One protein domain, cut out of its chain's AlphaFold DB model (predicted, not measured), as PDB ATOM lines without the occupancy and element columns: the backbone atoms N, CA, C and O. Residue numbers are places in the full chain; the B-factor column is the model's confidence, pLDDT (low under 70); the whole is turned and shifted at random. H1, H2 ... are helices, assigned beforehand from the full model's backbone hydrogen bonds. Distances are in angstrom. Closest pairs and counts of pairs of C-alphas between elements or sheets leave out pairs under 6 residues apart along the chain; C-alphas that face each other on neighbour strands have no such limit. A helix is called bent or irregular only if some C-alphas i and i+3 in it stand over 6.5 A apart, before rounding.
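AT A GLANCE: This is residues 8 to 106 of the 707 residues of an uncharacterized protein of Leishmania martiniquensis (UniProt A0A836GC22). What is the main picture? Two lobes of three helices each, H1 to H3 and H4 to H6, sit end to end, joined where H1 and H5 run side by side. H1, H3 and H5 point the same way through the middle, with H2 at one end of the long axis and H4 and H6 at the other. How large and how regular is it? The printed part has 99 residues with six named helices, H1 to H6 in chain order, and no named strand; the class is all helix. It is compact, with a radius of gyration of the C-alphas of 13.6 A, and only just elongated, spanning 35 by 23 by 23 A.

HOW THE PARTS SIT: What surrounds the first helix? H1, residues 8 to 20, is a hub together with H5, residues 77 to 89, each touching three helices. H1 and H5 touch at a shallow tilt of 3 degrees, the same way, and their closest C-alphas are those of Asp 12 and Ser 82, 6.7 A apart. H1 and H2, residues 22 to 38, form a hairpin; they touch at a steep tilt of 45 degrees, opposite ways, with the C-alphas of Phe 17 and Val 25 closest at 5.2 A. And the third helix? H3, residues 42 to 53, only just touches H1, with 3 pairs of C-alphas within 8 A, the closest those of His 20 and Phe 53 at 6.9 A. H2 and H3 are close but not clearly touching, and H3 and H5 are near each other, with 6 pairs of C-alphas within 10 A. What follows? H4, residues 61 to 71, touches H5 at a steep tilt of 58 degrees, with the C-alphas of Ala 65 and Val 80 closest at 6.2 A. H6, residues 94 to 105, touches H5 through Ala 83 and Ala 97, whose C-alphas are closest at 5.2 A, and H4 through Leu 68 and Val 98, whose C-alphas are closest at 6.0 A. Are the backbones unbroken? Every O i to N i+4 pair is within hydrogen-bond range in H1, H3, H4, H5 and H6, but 8 of 13 in H2.

IN THESE COORDINATES: Where do the helices begin and end? H1 begins at C-alpha 8, (138.594, 121.565, 161.846), and H6 ends at C-alpha 105, (134.937, 109.058, 154.937). How long are they? From first to last C-alpha, H1 measures 18.4 A, H2 23.6 A and H5 18.3 A. H2 is irregular, with C-alphas 26 and 29 7.8 A apart and a kink of 63 degrees near residue 29.

THE WHOLE: How far does it reach? The two C-alphas farthest apart, those of Ser 23 and Leu 70, are 37.9 A apart. Is it continuous and confident? The printed part has no cut; the link from H3 to H4 is short and the other four are tight. The mean pLDDT of the printed part is 95.2, and no printed residue is under 70.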
ATOM      1  N   LEU A   8     139.480 122.461 161.109       96.31
ATOM      2  CA  LEU A   8     138.594 121.565 161.846       96.31
ATOM      3  C   LEU A   8     138.366 122.027 163.297       96.31
ATOM      4  O   LEU A   8     137.237 122.010 163.782       96.31
ATOM      5  N   ASP A   9     139.409 122.524 163.974       97.44
ATOM      6  CA  ASP A   9     139.266 123.104 165.316       97.44
ATOM      7  C   ASP A   9     138.357 124.348 165.300       97.44
ATOM      8  O   ASP A   9     137.598 124.579 166.242       97.44
ATOM      9  N   ARG A  10     138.401 125.156 164.230       97.75
ATOM     10  CA  ARG A  10     137.527 126.335 164.082       97.75
ATOM     11  C   ARG A  10     136.075 125.927 163.859       97.75
ATOM     12  O   ARG A  10     135.179 126.549 164.431       97.75
ATOM     13  N   GLU A  11     135.837 124.892 163.059       97.38
ATOM     14  CA  GLU A  11     134.501 124.329 162.844       97.38
ATOM     15  C   GLU A  11     133.913 123.769 164.144       97.38
ATOM     16  O   GLU A  11     132.788 124.122 164.509       97.38
ATOM     17  N   ASP A  12     134.696 122.987 164.890       97.56
ATOM     18  CA  ASP A  12     134.295 122.447 166.192       97.56
ATOM     19  C   ASP A  12     133.973 123.576 167.192       97.56
ATOM     20  O   ASP A  12     132.947 123.531 167.873       97.56
ATOM     21  N   LEU A  13     134.795 124.635 167.259       97.81
ATOM     22  CA  LEU A  13     134.534 125.815 168.101       97.81
ATOM     23  C   LEU A  13     133.240 126.538 167.714       97.81
ATOM     24  O   LEU A  13     132.472 126.965 168.582       97.81
ATOM     25  N   LYS A  14     132.991 126.682 166.410       97.81
ATOM     26  CA  LYS A  14     131.771 127.306 165.894       97.81
ATOM     27  C   LYS A  14     130.538 126.513 166.307       97.81
ATOM     28  O   LYS A  14     129.535 127.118 166.688       97.81
ATOM     29  N   GLU A  15     130.622 125.186 166.285       96.94
ATOM     30  CA  GLU A  15     129.543 124.307 166.729       96.94
ATOM     31  C   GLU A  15     129.326 124.386 168.251       96.94
ATOM     32  O   GLU A  15     128.180 124.535 168.680       96.94
ATOM     33  N   ILE A  16     130.392 124.423 169.072       97.31
ATOM     34  CA  ILE A  16     130.271 124.669 170.527       97.31
ATOM     35  C   ILE A  16     129.493 125.959 170.783       97.31
ATOM     36  O   ILE A  16     128.528 125.966 171.555       97.31
ATOM     37  N   PHE A  17     129.888 127.063 170.144       97.62
ATOM     38  CA  PHE A  17     129.204 128.341 170.333       97.62
ATOM     39  C   PHE A  17     127.785 128.316 169.779       97.62
ATOM     40  O   PHE A  17     126.880 128.853 170.410       97.62
ATOM     41  N   ARG A  18     127.529 127.628 168.668       96.31
ATOM     42  CA  ARG A  18     126.170 127.487 168.142       96.31
ATOM     43  C   ARG A  18     125.237 126.801 169.142       96.31
ATOM     44  O   ARG A  18     124.085 127.216 169.261       96.31
ATOM     45  N   ILE A  19     125.726 125.780 169.846       93.75
ATOM     46  CA  ILE A  19     124.943 125.006 170.816       93.75
ATOM     47  C   ILE A  19     124.805 125.755 172.151       93.75
ATOM     48  O   ILE A  19     123.708 125.807 172.708       93.75
ATOM     49  N   HIS A  20     125.889 126.347 172.664       95.31
ATOM     50  CA  HIS A  20     125.940 126.844 174.045       95.31
ATOM     51  C   HIS A  20     125.970 128.373 174.201       95.31
ATOM     52  O   HIS A  20     125.530 128.879 175.233       95.31
ATOM     53  N   ASP A  21     126.469 129.125 173.218       96.50
ATOM     54  CA  ASP A  21     126.579 130.590 173.284       96.50
ATOM     55  C   ASP A  21     126.547 131.222 171.883       96.50
ATOM     56  O   ASP A  21     127.572 131.607 171.311       96.50
ATOM     57  N   PHE A  22     125.336 131.339 171.326       94.88
ATOM     58  CA  PHE A  22     125.122 131.790 169.947       94.88
ATOM     59  C   PHE A  22     125.740 133.174 169.662       94.88
ATOM     60  O   PHE A  22     126.090 133.481 168.526       94.88
ATOM     61  N   SER A  23     125.936 134.001 170.696       96.44
ATOM     62  CA  SER A  23     126.524 135.343 170.576       96.44
ATOM     63  C   SER A  23     128.010 135.348 170.182       96.44
ATOM     64  O   SER A  23     128.547 136.395 169.803       96.44
ATOM     65  N   LYS A  24     128.684 134.196 170.290       96.75
ATOM     66  CA  LYS A  24     130.112 134.026 169.990       96.75
ATOM     67  C   LYS A  24     130.394 133.287 168.684       96.75
ATOM     68  O   LYS A  24     131.559 133.173 168.322       96.75
ATOM     69  N   VAL A  25     129.369 132.840 167.956       96.62
ATOM     70  CA  VAL A  25     129.529 132.099 166.688       96.62
ATOM     71  C   VAL A  25     130.334 132.901 165.659       96.62
ATOM     72  O   VAL A  25     131.200 132.344 164.991       96.62
ATOM     73  N   ASP A  26     130.121 134.216 165.596       96.44
ATOM     74  CA  ASP A  26     130.846 135.108 164.678       96.44
ATOM     75  C   ASP A  26     132.206 135.583 165.233       96.44
ATOM     76  O   ASP A  26     132.918 136.338 164.582       96.44
ATOM     77  N   LYS A  27     132.576 135.156 166.450       97.44
ATOM     78  CA  LYS A  27     133.812 135.545 167.162       97.44
ATOM     79  C   LYS A  27     134.776 134.372 167.350       97.44
ATOM     80  O   LYS A  27     135.637 134.403 168.235       97.44
ATOM     81  N   VAL A  28     134.621 133.317 166.553       97.88
ATOM     82  CA  VAL A  28     135.494 132.134 166.605       97.88
ATOM     83  C   VAL A  28     136.935 132.529 166.293       97.88
ATOM     84  O   VAL A  28     137.823 132.230 167.087       97.88
ATOM     85  N   ASP A  29     137.163 133.293 165.222       97.69
ATOM     86  CA  ASP A  29     138.512 133.715 164.824       97.69
ATOM     87  C   ASP A  29     139.181 134.613 165.874       97.69
ATOM     88  O   ASP A  29     140.365 134.452 166.161       97.69
ATOM     89  N   ASP A  30     138.420 135.494 166.530       97.75
ATOM     90  CA  ASP A  30     138.918 136.316 167.641       97.75
ATOM     91  C   ASP A  30     139.316 135.470 168.856       97.75
ATOM     92  O   ASP A  30     140.274 135.793 169.570       97.75
ATOM     93  N   THR A  31     138.560 134.399 169.115       97.69
ATOM     94  CA  THR A  31     138.820 133.460 170.210       97.69
ATOM     95  C   THR A  31     140.087 132.661 169.925       97.69
ATOM     96  O   THR A  31     140.961 132.595 170.787       97.69
ATOM     97  N   VAL A  32     140.237 132.155 168.699       97.69
ATOM     98  CA  VAL A  32     141.446 131.465 168.233       97.69
ATOM     99  C   VAL A  32     142.656 132.395 168.287       97.69
ATOM    100  O   VAL A  32     143.646 132.069 168.933       97.69
ATOM    101  N   ALA A  33     142.561 133.611 167.744       96.88
ATOM    102  CA  ALA A  33     143.652 134.587 167.783       96.88
ATOM    103  C   ALA A  33     144.018 135.015 169.215       96.88
ATOM    104  O   ALA A  33     145.145 135.434 169.487       96.88
ATOM    105  N   ARG A  34     143.068 134.978 170.159       97.06
ATOM    106  CA  ARG A  34     143.343 135.206 171.585       97.06
ATOM    107  C   ARG A  34     144.063 134.011 172.210       97.06
ATOM    108  O   ARG A  34     145.024 134.244 172.937       97.06
ATOM    109  N   ALA A  35     143.628 132.788 171.917       96.88
ATOM    110  CA  ALA A  35     144.255 131.557 172.393       96.88
ATOM    111  C   ALA A  35     145.693 131.420 171.863       96.88
ATOM    112  O   ALA A  35     146.619 131.214 172.644       96.88
ATOM    113  N   GLU A  36     145.917 131.679 170.571       96.44
ATOM    114  CA  GLU A  36     147.250 131.680 169.953       96.44
ATOM    115  C   GLU A  36     148.177 132.727 170.587       96.44
ATOM    116  O   GLU A  36     149.330 132.432 170.898       96.44
ATOM    117  N   ARG A  37     147.671 133.940 170.862       96.31
ATOM    118  CA  ARG A  37     148.432 134.977 171.590       96.31
ATOM    119  C   ARG A  37     148.748 134.587 173.030       96.31
ATOM    120  O   ARG A  37     149.766 135.026 173.556       96.31
ATOM    121  N   ALA A  38     147.882 133.801 173.664       96.06
ATOM    122  CA  ALA A  38     148.114 133.253 174.994       96.06
ATOM    123  C   ALA A  38     149.058 132.036 174.980       96.06
ATOM    124  O   ALA A  38     149.469 131.584 176.045       96.06
ATOM    125  N   GLY A  39     149.417 131.518 173.798       95.94
ATOM    126  CA  GLY A  39     150.186 130.282 173.658       95.94
ATOM    127  C   GLY A  39     149.401 129.032 174.061       95.94
ATOM    128  O   GLY A  39     150.016 128.013 174.357       95.94
ATOM    129  N   GLN A  40     148.069 129.118 174.095       97.06
ATOM    130  CA  GLN A  40     147.185 128.026 174.480       97.06
ATOM    131  C   GLN A  40     147.059 127.022 173.331       97.06
ATOM    132  O   GLN A  40     146.835 127.402 172.179       97.06
ATOM    133  N   THR A  41     147.198 125.737 173.640       96.31
ATOM    134  CA  THR A  41     147.001 124.664 172.659       96.31
ATOM    135  C   THR A  41     145.507 124.457 172.363       96.31
ATOM    136  O   THR A  41     144.666 124.771 173.210       96.31
ATOM    137  N   PRO A  42     145.133 123.884 171.201       96.25
ATOM    138  CA  PRO A  42     143.731 123.583 170.912       96.25
ATOM    139  C   PRO A  42     143.073 122.715 171.991       96.25
ATOM    140  O   PRO A  42     141.965 123.016 172.424       96.25
ATOM    141  N   ALA A  43     143.779 121.693 172.488       95.00
ATOM    142  CA  ALA A  43     143.283 120.814 173.546       95.00
ATOM    143  C   ALA A  43     142.964 121.578 174.843       95.00
ATOM    144  O   ALA A  43     141.893 121.388 175.412       95.00
ATOM    145  N   GLU A  44     143.843 122.487 175.272       96.69
ATOM    146  CA  GLU A  44     143.607 123.327 176.453       96.69
ATOM    147  C   GLU A  44     142.413 124.270 176.254       96.69
ATOM    148  O   GLU A  44     141.622 124.450 177.175       96.69
ATOM    149  N   LEU A  45     142.248 124.850 175.058       97.44
ATOM    150  CA  LEU A  45     141.104 125.722 174.775       97.44
ATOM    151  C   LEU A  45     139.779 124.951 174.849       97.44
ATOM    152  O   LEU A  45     138.814 125.440 175.436       97.44
ATOM    153  N   PHE A  46     139.716 123.752 174.264       97.31
ATOM    154  CA  PHE A  46     138.517 122.914 174.340       97.31
ATOM    155  C   PHE A  46     138.233 122.448 175.769       97.31
ATOM    156  O   PHE A  46     137.073 122.443 176.174       97.31
ATOM    157  N   ASP A  47     139.263 122.139 176.553       96.69
ATOM    158  CA  ASP A  47     139.121 121.758 177.959       96.69
ATOM    159  C   ASP A  47     138.534 122.890 178.811       96.69
ATOM    160  O   ASP A  47     137.597 122.655 179.584       96.69
ATOM    161  N   ASP A  48     138.999 124.123 178.606       97.69
ATOM    162  CA  ASP A  48     138.444 125.315 179.252       97.69
ATOM    163  C   ASP A  48     136.976 125.539 178.857       97.69
ATOM    164  O   ASP A  48     136.128 125.844 179.703       97.69
ATOM    165  N   LEU A  49     136.642 125.362 177.573       97.50
ATOM    166  CA  LEU A  49     135.265 125.485 177.087       97.50
ATOM    167  C   LEU A  49     134.363 124.380 177.638       97.50
ATOM    168  O   LEU A  49     133.210 124.643 177.985       97.50
ATOM    169  N   TYR A  50     134.875 123.159 177.770       97.25
ATOM    170  CA  TYR A  50     134.136 122.040 178.345       97.25
ATOM    171  C   TYR A  50     133.849 122.285 179.821       97.25
ATOM    172  O   TYR A  50     132.726 122.056 180.272       97.25
ATOM    173  N   GLN A  51     134.814 122.838 180.558       97.62
ATOM    174  CA  GLN A  51     134.601 123.256 181.937       97.62
ATOM    175  C   GLN A  51     133.577 124.400 182.034       97.62
ATOM    176  O   GLN A  51     132.683 124.352 182.883       97.62
ATOM    177  N   LEU A  52     133.666 125.400 181.150       97.56
ATOM    178  CA  LEU A  52     132.769 126.560 181.126       97.56
ATOM    179  C   LEU A  52     131.311 126.166 180.846       97.56
ATOM    180  O   LEU A  52     130.400 126.645 181.524       97.56
ATOM    181  N   PHE A  53     131.089 125.285 179.867       96.94
ATOM    182  CA  PHE A  53     129.754 124.845 179.447       96.94
ATOM    183  C   PHE A  53     129.276 123.561 180.135       96.94
ATOM    184  O   PHE A  53     128.152 123.125 179.888       96.94
ATOM    185  N   LYS A  54     130.086 122.996 181.042       96.50
ATOM    186  CA  LYS A  54     129.816 121.738 181.758       96.50
ATOM    187  C   LYS A  54     129.549 120.564 180.804       96.50
ATOM    188  O   LYS A  54     128.631 119.777 181.031       96.50
ATOM    189  N   ILE A  55     130.338 120.471 179.735       95.94
ATOM    190  CA  ILE A  55     130.284 119.362 178.776       95.94
ATOM    191  C   ILE A  55     130.998 118.159 179.406       95.94
ATOM    192  O   ILE A  55     132.153 118.254 179.819       95.94
ATOM    193  N   GLU A  56     130.294 117.031 179.522       95.19
ATOM    194  CA  GLU A  56     130.860 115.778 180.031       95.19
ATOM    195  C   GLU A  56     131.751 115.145 178.948       95.19
ATOM    196  O   GLU A  56     131.278 114.822 177.859       95.19
ATOM    197  N   LYS A  57     133.045 114.956 179.243       95.12
ATOM    198  CA  LYS A  57     133.968 114.222 178.363       95.12
ATOM    199  C   LYS A  57     133.587 112.743 178.293       95.12
ATOM    200  O   LYS A  57     133.172 112.158 179.297       95.12
ATOM    201  N   LEU A  58     133.799 112.117 177.138       91.00
ATOM    202  CA  LEU A  58     133.572 110.688 176.960       91.00
ATOM    203  C   LEU A  58     134.520 109.887 177.872       91.00
ATOM    204  O   LEU A  58     135.737 110.121 177.871       91.00
ATOM    205  N   PRO A  59     134.007 108.906 178.639       88.00
ATOM    206  CA  PRO A  59     134.869 108.014 179.398       88.00
ATOM    207  C   PRO A  59     135.753 107.219 178.428       88.00
ATOM    208  O   PRO A  59     135.296 106.769 177.381       88.00
ATOM    209  N   GLN A  60     137.027 107.029 178.786       90.44
ATOM    210  CA  GLN A  60     137.994 106.257 177.987       90.44
ATOM    211  C   GLN A  60     138.265 106.843 176.588       90.44
ATOM    212  O   GLN A  60     138.470 106.104 175.623       90.44
ATOM    213  N   ARG A  61     138.324 108.175 176.491       93.81
ATOM    214  CA  ARG A  61     138.613 108.945 175.269       93.81
ATOM    215  C   ARG A  61     139.746 108.371 174.410       93.81
ATOM    216  O   ARG A  61     139.579 108.206 173.208       93.81
ATOM    217  N   GLU A  62     140.869 107.987 175.018       94.75
ATOM    218  CA  GLU A  62     142.010 107.392 174.303       94.75
ATOM    219  C   GLU A  62     141.680 106.036 173.661       94.75
ATOM    220  O   GLU A  62     142.102 105.745 172.540       94.75
ATOM    221  N   MET A  63     140.891 105.204 174.347       93.56
ATOM    222  CA  MET A  63     140.463 103.902 173.835       93.56
ATOM    223  C   MET A  63     139.438 104.055 172.709       93.56
ATOM    224  O   MET A  63     139.461 103.278 171.754       93.56
ATOM    225  N   VAL A  64     138.561 105.060 172.803       94.00
ATOM    226  CA  VAL A  64     137.636 105.440 171.725       94.00
ATOM    227  C   VAL A  64     138.419 105.945 170.514       94.00
ATOM    228  O   VAL A  64     138.224 105.434 169.417       94.00
ATOM    229  N   ALA A  65     139.387 106.847 170.704       96.38
ATOM    230  CA  ALA A  65     140.251 107.333 169.628       96.38
ATOM    231  C   ALA A  65     141.021 106.193 168.949       96.38
ATOM    232  O   ALA A  65     141.114 106.133 167.725       96.38
ATOM    233  N   LYS A  66     141.550 105.239 169.726       96.38
ATOM    234  CA  LYS A  66     142.215 104.047 169.182       96.38
ATOM    235  C   LYS A  66     141.259 103.184 168.355       96.38
ATOM    236  O   LYS A  66     141.658 102.712 167.296       96.38
ATOM    237  N   ARG A  67     140.015 102.990 168.807       93.38
ATOM    238  CA  ARG A  67     138.996 102.241 168.055       93.38
ATOM    239  C   ARG A  67     138.580 102.964 166.777       93.38
ATOM    240  O   ARG A  67     138.562 102.333 165.733       93.38
ATOM    241  N   LEU A  68     138.363 104.275 166.829       95.44
ATOM    242  CA  LEU A  68     138.040 105.092 165.653       95.44
ATOM    243  C   LEU A  68     139.113 104.999 164.563       95.44
ATOM    244  O   LEU A  68     138.775 104.779 163.403       95.44
ATOM    245  N   ARG A  69     140.397 105.068 164.938       96.00
ATOM    246  CA  ARG A  69     141.522 104.864 164.004       96.00
ATOM    247  C   ARG A  69     141.523 103.479 163.359       96.00
ATOM    248  O   ARG A  69     141.908 103.346 162.205       96.00
ATOM    249  N   LEU A  70     141.133 102.445 164.109       94.94
ATOM    250  CA  LEU A  70     141.050 101.079 163.586       94.94
ATOM    251  C   LEU A  70     139.859 100.908 162.640       94.94
ATOM    252  O   LEU A  70     139.992 100.223 161.631       94.94
ATOM    253  N   THR A  71     138.716 101.526 162.950       93.94
ATOM    254  CA  THR A  71     137.507 101.433 162.123       93.94
ATOM    255  C   THR A  71     137.659 102.198 160.812       93.94
ATOM    256  O   THR A  71     137.265 101.700 159.762       93.94
ATOM    257  N   VAL A  72     138.251 103.394 160.855       95.56
ATOM    258  CA  VAL A  72     138.433 104.254 159.681       95.56
ATOM    259  C   VAL A  72     139.919 104.552 159.515       95.56
ATOM    260  O   VAL A  72     140.415 105.598 159.926       95.56
ATOM    261  N   ALA A  73     140.641 103.618 158.892       94.56
ATOM    262  CA  ALA A  73     142.094 103.712 158.705       94.56
ATOM    263  C   ALA A  73     142.542 104.935 157.876       94.56
ATOM    264  O   ALA A  73     143.707 105.319 157.922       94.56
ATOM    265  N   THR A  74     141.629 105.546 157.114       95.81
ATOM    266  CA  THR A  74     141.880 106.752 156.310       95.81
ATOM    267  C   THR A  74     141.748 108.056 157.096       95.81
ATOM    268  O   THR A  74     142.093 109.107 156.562       95.81
ATOM    269  N   ALA A  75     141.224 108.022 158.326       96.31
ATOM    270  CA  ALA A  75     140.994 109.222 159.122       96.31
ATOM    271  C   ALA A  75     142.293 109.742 159.752       96.31
ATOM    272  O   ALA A  75     143.076 108.974 160.315       96.31
ATOM    273  N   THR A  76     142.507 111.060 159.700       96.69
ATOM    274  CA  THR A  76     143.634 111.690 160.399       96.69
ATOM    275  C   THR A  76     143.357 111.799 161.901       96.69
ATOM    276  O   THR A  76     142.209 111.731 162.345       96.69
ATOM    277  N   ASP A  77     144.399 112.020 162.709       95.19
ATOM    278  CA  ASP A  77     144.230 112.243 164.152       95.19
ATOM    279  C   ASP A  77     143.322 113.443 164.461       95.19
ATOM    280  O   ASP A  77     142.558 113.396 165.424       95.19
ATOM    281  N   ALA A  78     143.356 114.484 163.623       95.12
ATOM    282  CA  ALA A  78     142.471 115.638 163.751       95.12
ATOM    283  C   ALA A  78     141.005 115.265 163.476       95.12
ATOM    284  O   ALA A  78     140.119 115.698 164.207       95.12
ATOM    285  N   ASP A  79     140.745 114.415 162.476       96.81
ATOM    286  CA  ASP A  79     139.390 113.942 162.165       96.81
ATOM    287  C   ASP A  79     138.805 113.088 163.290       96.81
ATOM    288  O   ASP A  79     137.640 113.250 163.654       96.81
ATOM    289  N   VAL A  80     139.621 112.193 163.852       97.25
ATOM    290  CA  VAL A  80     139.233 111.353 164.992       97.25
ATOM    291  C   VAL A  80     138.912 112.221 166.207       97.25
ATOM    292  O   VAL A  80     137.892 112.016 166.864       97.25
ATOM    293  N   GLU A  81     139.757 113.209 166.490       96.56
ATOM    294  CA  GLU A  81     139.577 114.134 167.604       96.56
ATOM    295  C   GLU A  81     138.317 115.001 167.432       96.56
ATOM    296  O   GLU A  81     137.527 115.118 168.370       96.56
ATOM    297  N   SER A  82     138.070 115.544 166.237       96.94
ATOM    298  CA  SER A  82     136.845 116.301 165.938       96.94
ATOM    299  C   SER A  82     135.594 115.432 166.054       96.94
ATOM    300  O   SER A  82     134.614 115.843 166.676       96.94
ATOM    301  N   ALA A  83     135.629 114.184 165.572       97.12
ATOM    302  CA  ALA A  83     134.506 113.259 165.723       97.12
ATOM    303  C   ALA A  83     134.177 112.971 167.199       97.12
ATOM    304  O   ALA A  83     133.003 112.931 167.579       97.12
ATOM    305  N   ILE A  84     135.203 112.825 168.046       96.75
ATOM    306  CA  ILE A  84     135.042 112.678 169.498       96.75
ATOM    307  C   ILE A  84     134.422 113.942 170.097       96.75
ATOM    308  O   ILE A  84     133.413 113.839 170.792       96.75
ATOM    309  N   ARG A  85     134.965 115.128 169.792       96.69
ATOM    310  CA  ARG A  85     134.437 116.397 170.317       96.69
ATOM    311  C   ARG A  85     132.984 116.618 169.909       96.69
ATOM    312  O   ARG A  85     132.175 117.047 170.726       96.69
ATOM    313  N   GLN A  86     132.623 116.299 168.666       95.06
ATOM    314  CA  GLN A  86     131.245 116.407 168.184       95.06
ATOM    315  C   GLN A  86     130.290 115.450 168.891       95.06
ATOM    316  O   GLN A  86     129.147 115.828 169.164       95.06
ATOM    317  N   ALA A  87     130.744 114.240 169.220       94.69
ATOM    318  CA  ALA A  87     129.962 113.324 170.038       94.69
ATOM    319  C   ALA A  87     129.795 113.854 171.476       94.69
ATOM    320  O   ALA A  87     128.674 113.880 171.982       94.69
ATOM    321  N   GLU A  88     130.867 114.359 172.097       95.00
ATOM    322  CA  GLU A  88     130.854 114.947 173.448       95.00
ATOM    323  C   GLU A  88     129.897 116.151 173.536       95.00
ATOM    324  O   GLU A  88     129.022 116.189 174.402       95.00
ATOM    325  N   MET A  89     129.974 117.090 172.583       92.75
ATOM    326  CA  MET A  89     129.105 118.276 172.519       92.75
ATOM    327  C   MET A  89     127.613 117.943 172.449       92.75
ATOM    328  O   MET A  89     126.780 118.645 173.019       92.75
ATOM    329  N   LYS A  90     127.259 116.882 171.718       90.12
ATOM    330  CA  LYS A  90     125.863 116.490 171.490       90.12
ATOM    331  C   LYS A  90     125.339 115.516 172.553       90.12
ATOM    332  O   LYS A  90     124.174 115.122 172.493       90.12
ATOM    333  N   GLY A  91     126.165 115.149 173.538       89.06
ATOM    334  CA  GLY A  91     125.824 114.159 174.565       89.06
ATOM    335  C   GLY A  91     125.660 112.746 173.997       89.06
ATOM    336  O   GLY A  91     124.851 111.962 174.497       89.06
ATOM    337  N   PHE A  92     126.378 112.451 172.917       86.94
ATOM    338  CA  PHE A  92     126.312 111.197 172.188       86.94
ATOM    339  C   PHE A  92     127.340 110.170 172.681       86.94
ATOM    340  O   PHE A  92     128.256 110.469 173.444       86.94
ATOM    341  N   THR A  93     127.157 108.920 172.259       90.38
ATOM    342  CA  THR A  93     127.989 107.773 172.641       90.38
ATOM    343  C   THR A  93     129.167 107.579 171.685       90.38
ATOM    344  O   THR A  93     129.189 108.108 170.577       90.38
ATOM    345  N   GLU A  94     130.124 106.728 172.063       92.00
ATOM    346  CA  GLU A  94     131.199 106.267 171.167       92.00
ATOM    347  C   GLU A  94     130.677 105.814 169.791       92.00
ATOM    348  O   GLU A  94     131.286 106.093 168.762       92.00
ATOM    349  N   ARG A  95     129.527 105.132 169.765       90.44
ATOM    350  CA  ARG A  95     128.932 104.600 168.535       90.44
ATOM    351  C   ARG A  95     128.532 105.706 167.561       90.44
ATOM    352  O   ARG A  95     128.479 105.480 166.357       90.44
ATOM    353  N   ASP A  96     128.240 106.891 168.076       90.88
ATOM    354  CA  ASP A  96     127.897 108.060 167.276       90.88
ATOM    355  C   ASP A  96     129.152 108.724 166.709       90.88
ATOM    356  O   ASP A  96     129.141 109.117 165.547       90.88
ATOM    357  N   ALA A  97     130.253 108.762 167.472       92.88
ATOM    358  CA  ALA A  97     131.552 109.204 166.960       92.88
ATOM    359  C   ALA A  97     132.027 108.313 165.798       92.88
ATOM    360  O   ALA A  97     132.502 108.822 164.786       92.88
ATOM    361  N   VAL A  98     131.832 106.989 165.911       91.88
ATOM    362  CA  VAL A  98     132.145 106.030 164.835       91.88
ATOM    363  C   VAL A  98     131.295 106.311 163.602       91.88
ATOM    364  O   VAL A  98     131.849 106.505 162.525       91.88
ATOM    365  N   ARG A  99     129.971 106.422 163.764       90.56
ATOM    366  CA  ARG A  99     129.054 106.710 162.651       90.56
ATOM    367  C   ARG A  99     129.358 108.041 161.971       90.56
ATOM    368  O   ARG A  99     129.274 108.139 160.751       90.56
ATOM    369  N   LEU A 100     129.715 109.068 162.740       91.88
ATOM    370  CA  LEU A 100     130.094 110.370 162.198       91.88
ATOM    371  C   LEU A 100     131.354 110.259 161.328       91.88
ATOM    372  O   LEU A 100     131.394 110.806 160.226       91.88
ATOM    373  N   LEU A 101     132.357 109.515 161.802       94.44
ATOM    374  CA  LEU A 101     133.604 109.301 161.075       94.44
ATOM    375  C   LEU A 101     133.391 108.436 159.822       94.44
ATOM    376  O   LEU A 101     133.873 108.788 158.749       94.44
ATOM    377  N   GLU A 102     132.612 107.356 159.918       92.56
ATOM    378  CA  GLU A 102     132.243 106.505 158.778       92.56
ATOM    379  C   GLU A 102     131.507 107.304 157.695       92.56
ATOM    380  O   GLU A 102     131.872 107.222 156.521       92.56
ATOM    381  N   ARG A 103     130.543 108.153 158.087       91.81
ATOM    382  CA  ARG A 103     129.834 109.061 157.169       91.81
ATOM    383  C   ARG A 103     130.789 110.029 156.479       91.81
ATOM    384  O   ARG A 103     130.704 110.196 155.266       91.81
ATOM    385  N   LYS A 104     131.711 110.646 157.230       93.44
ATOM    386  CA  LYS A 104     132.670 111.621 156.680       93.44
ATOM    387  C   LYS A 104     133.582 110.995 155.623       93.44
ATOM    388  O   LYS A 104     133.864 111.630 154.612       93.44
ATOM    389  N   PHE A 105     134.013 109.755 155.837       93.75
ATOM    390  CA  PHE A 105     134.937 109.058 154.937       93.75
ATOM    391  C   PHE A 105     134.254 108.110 153.948       93.75
ATOM    392  O   PHE A 105     134.947 107.431 153.193       93.75
ATOM    393  N   SER A 106     132.915 108.060 153.927       89.00
ATOM    394  CA  SER A 106     132.146 107.084 153.136       89.00
ATOM    395  C   SER A 106     132.645 105.645 153.332       89.00
ATOM    396  O   SER A 106     132.630 104.835 152.404       89.00
TER     397      SER A 106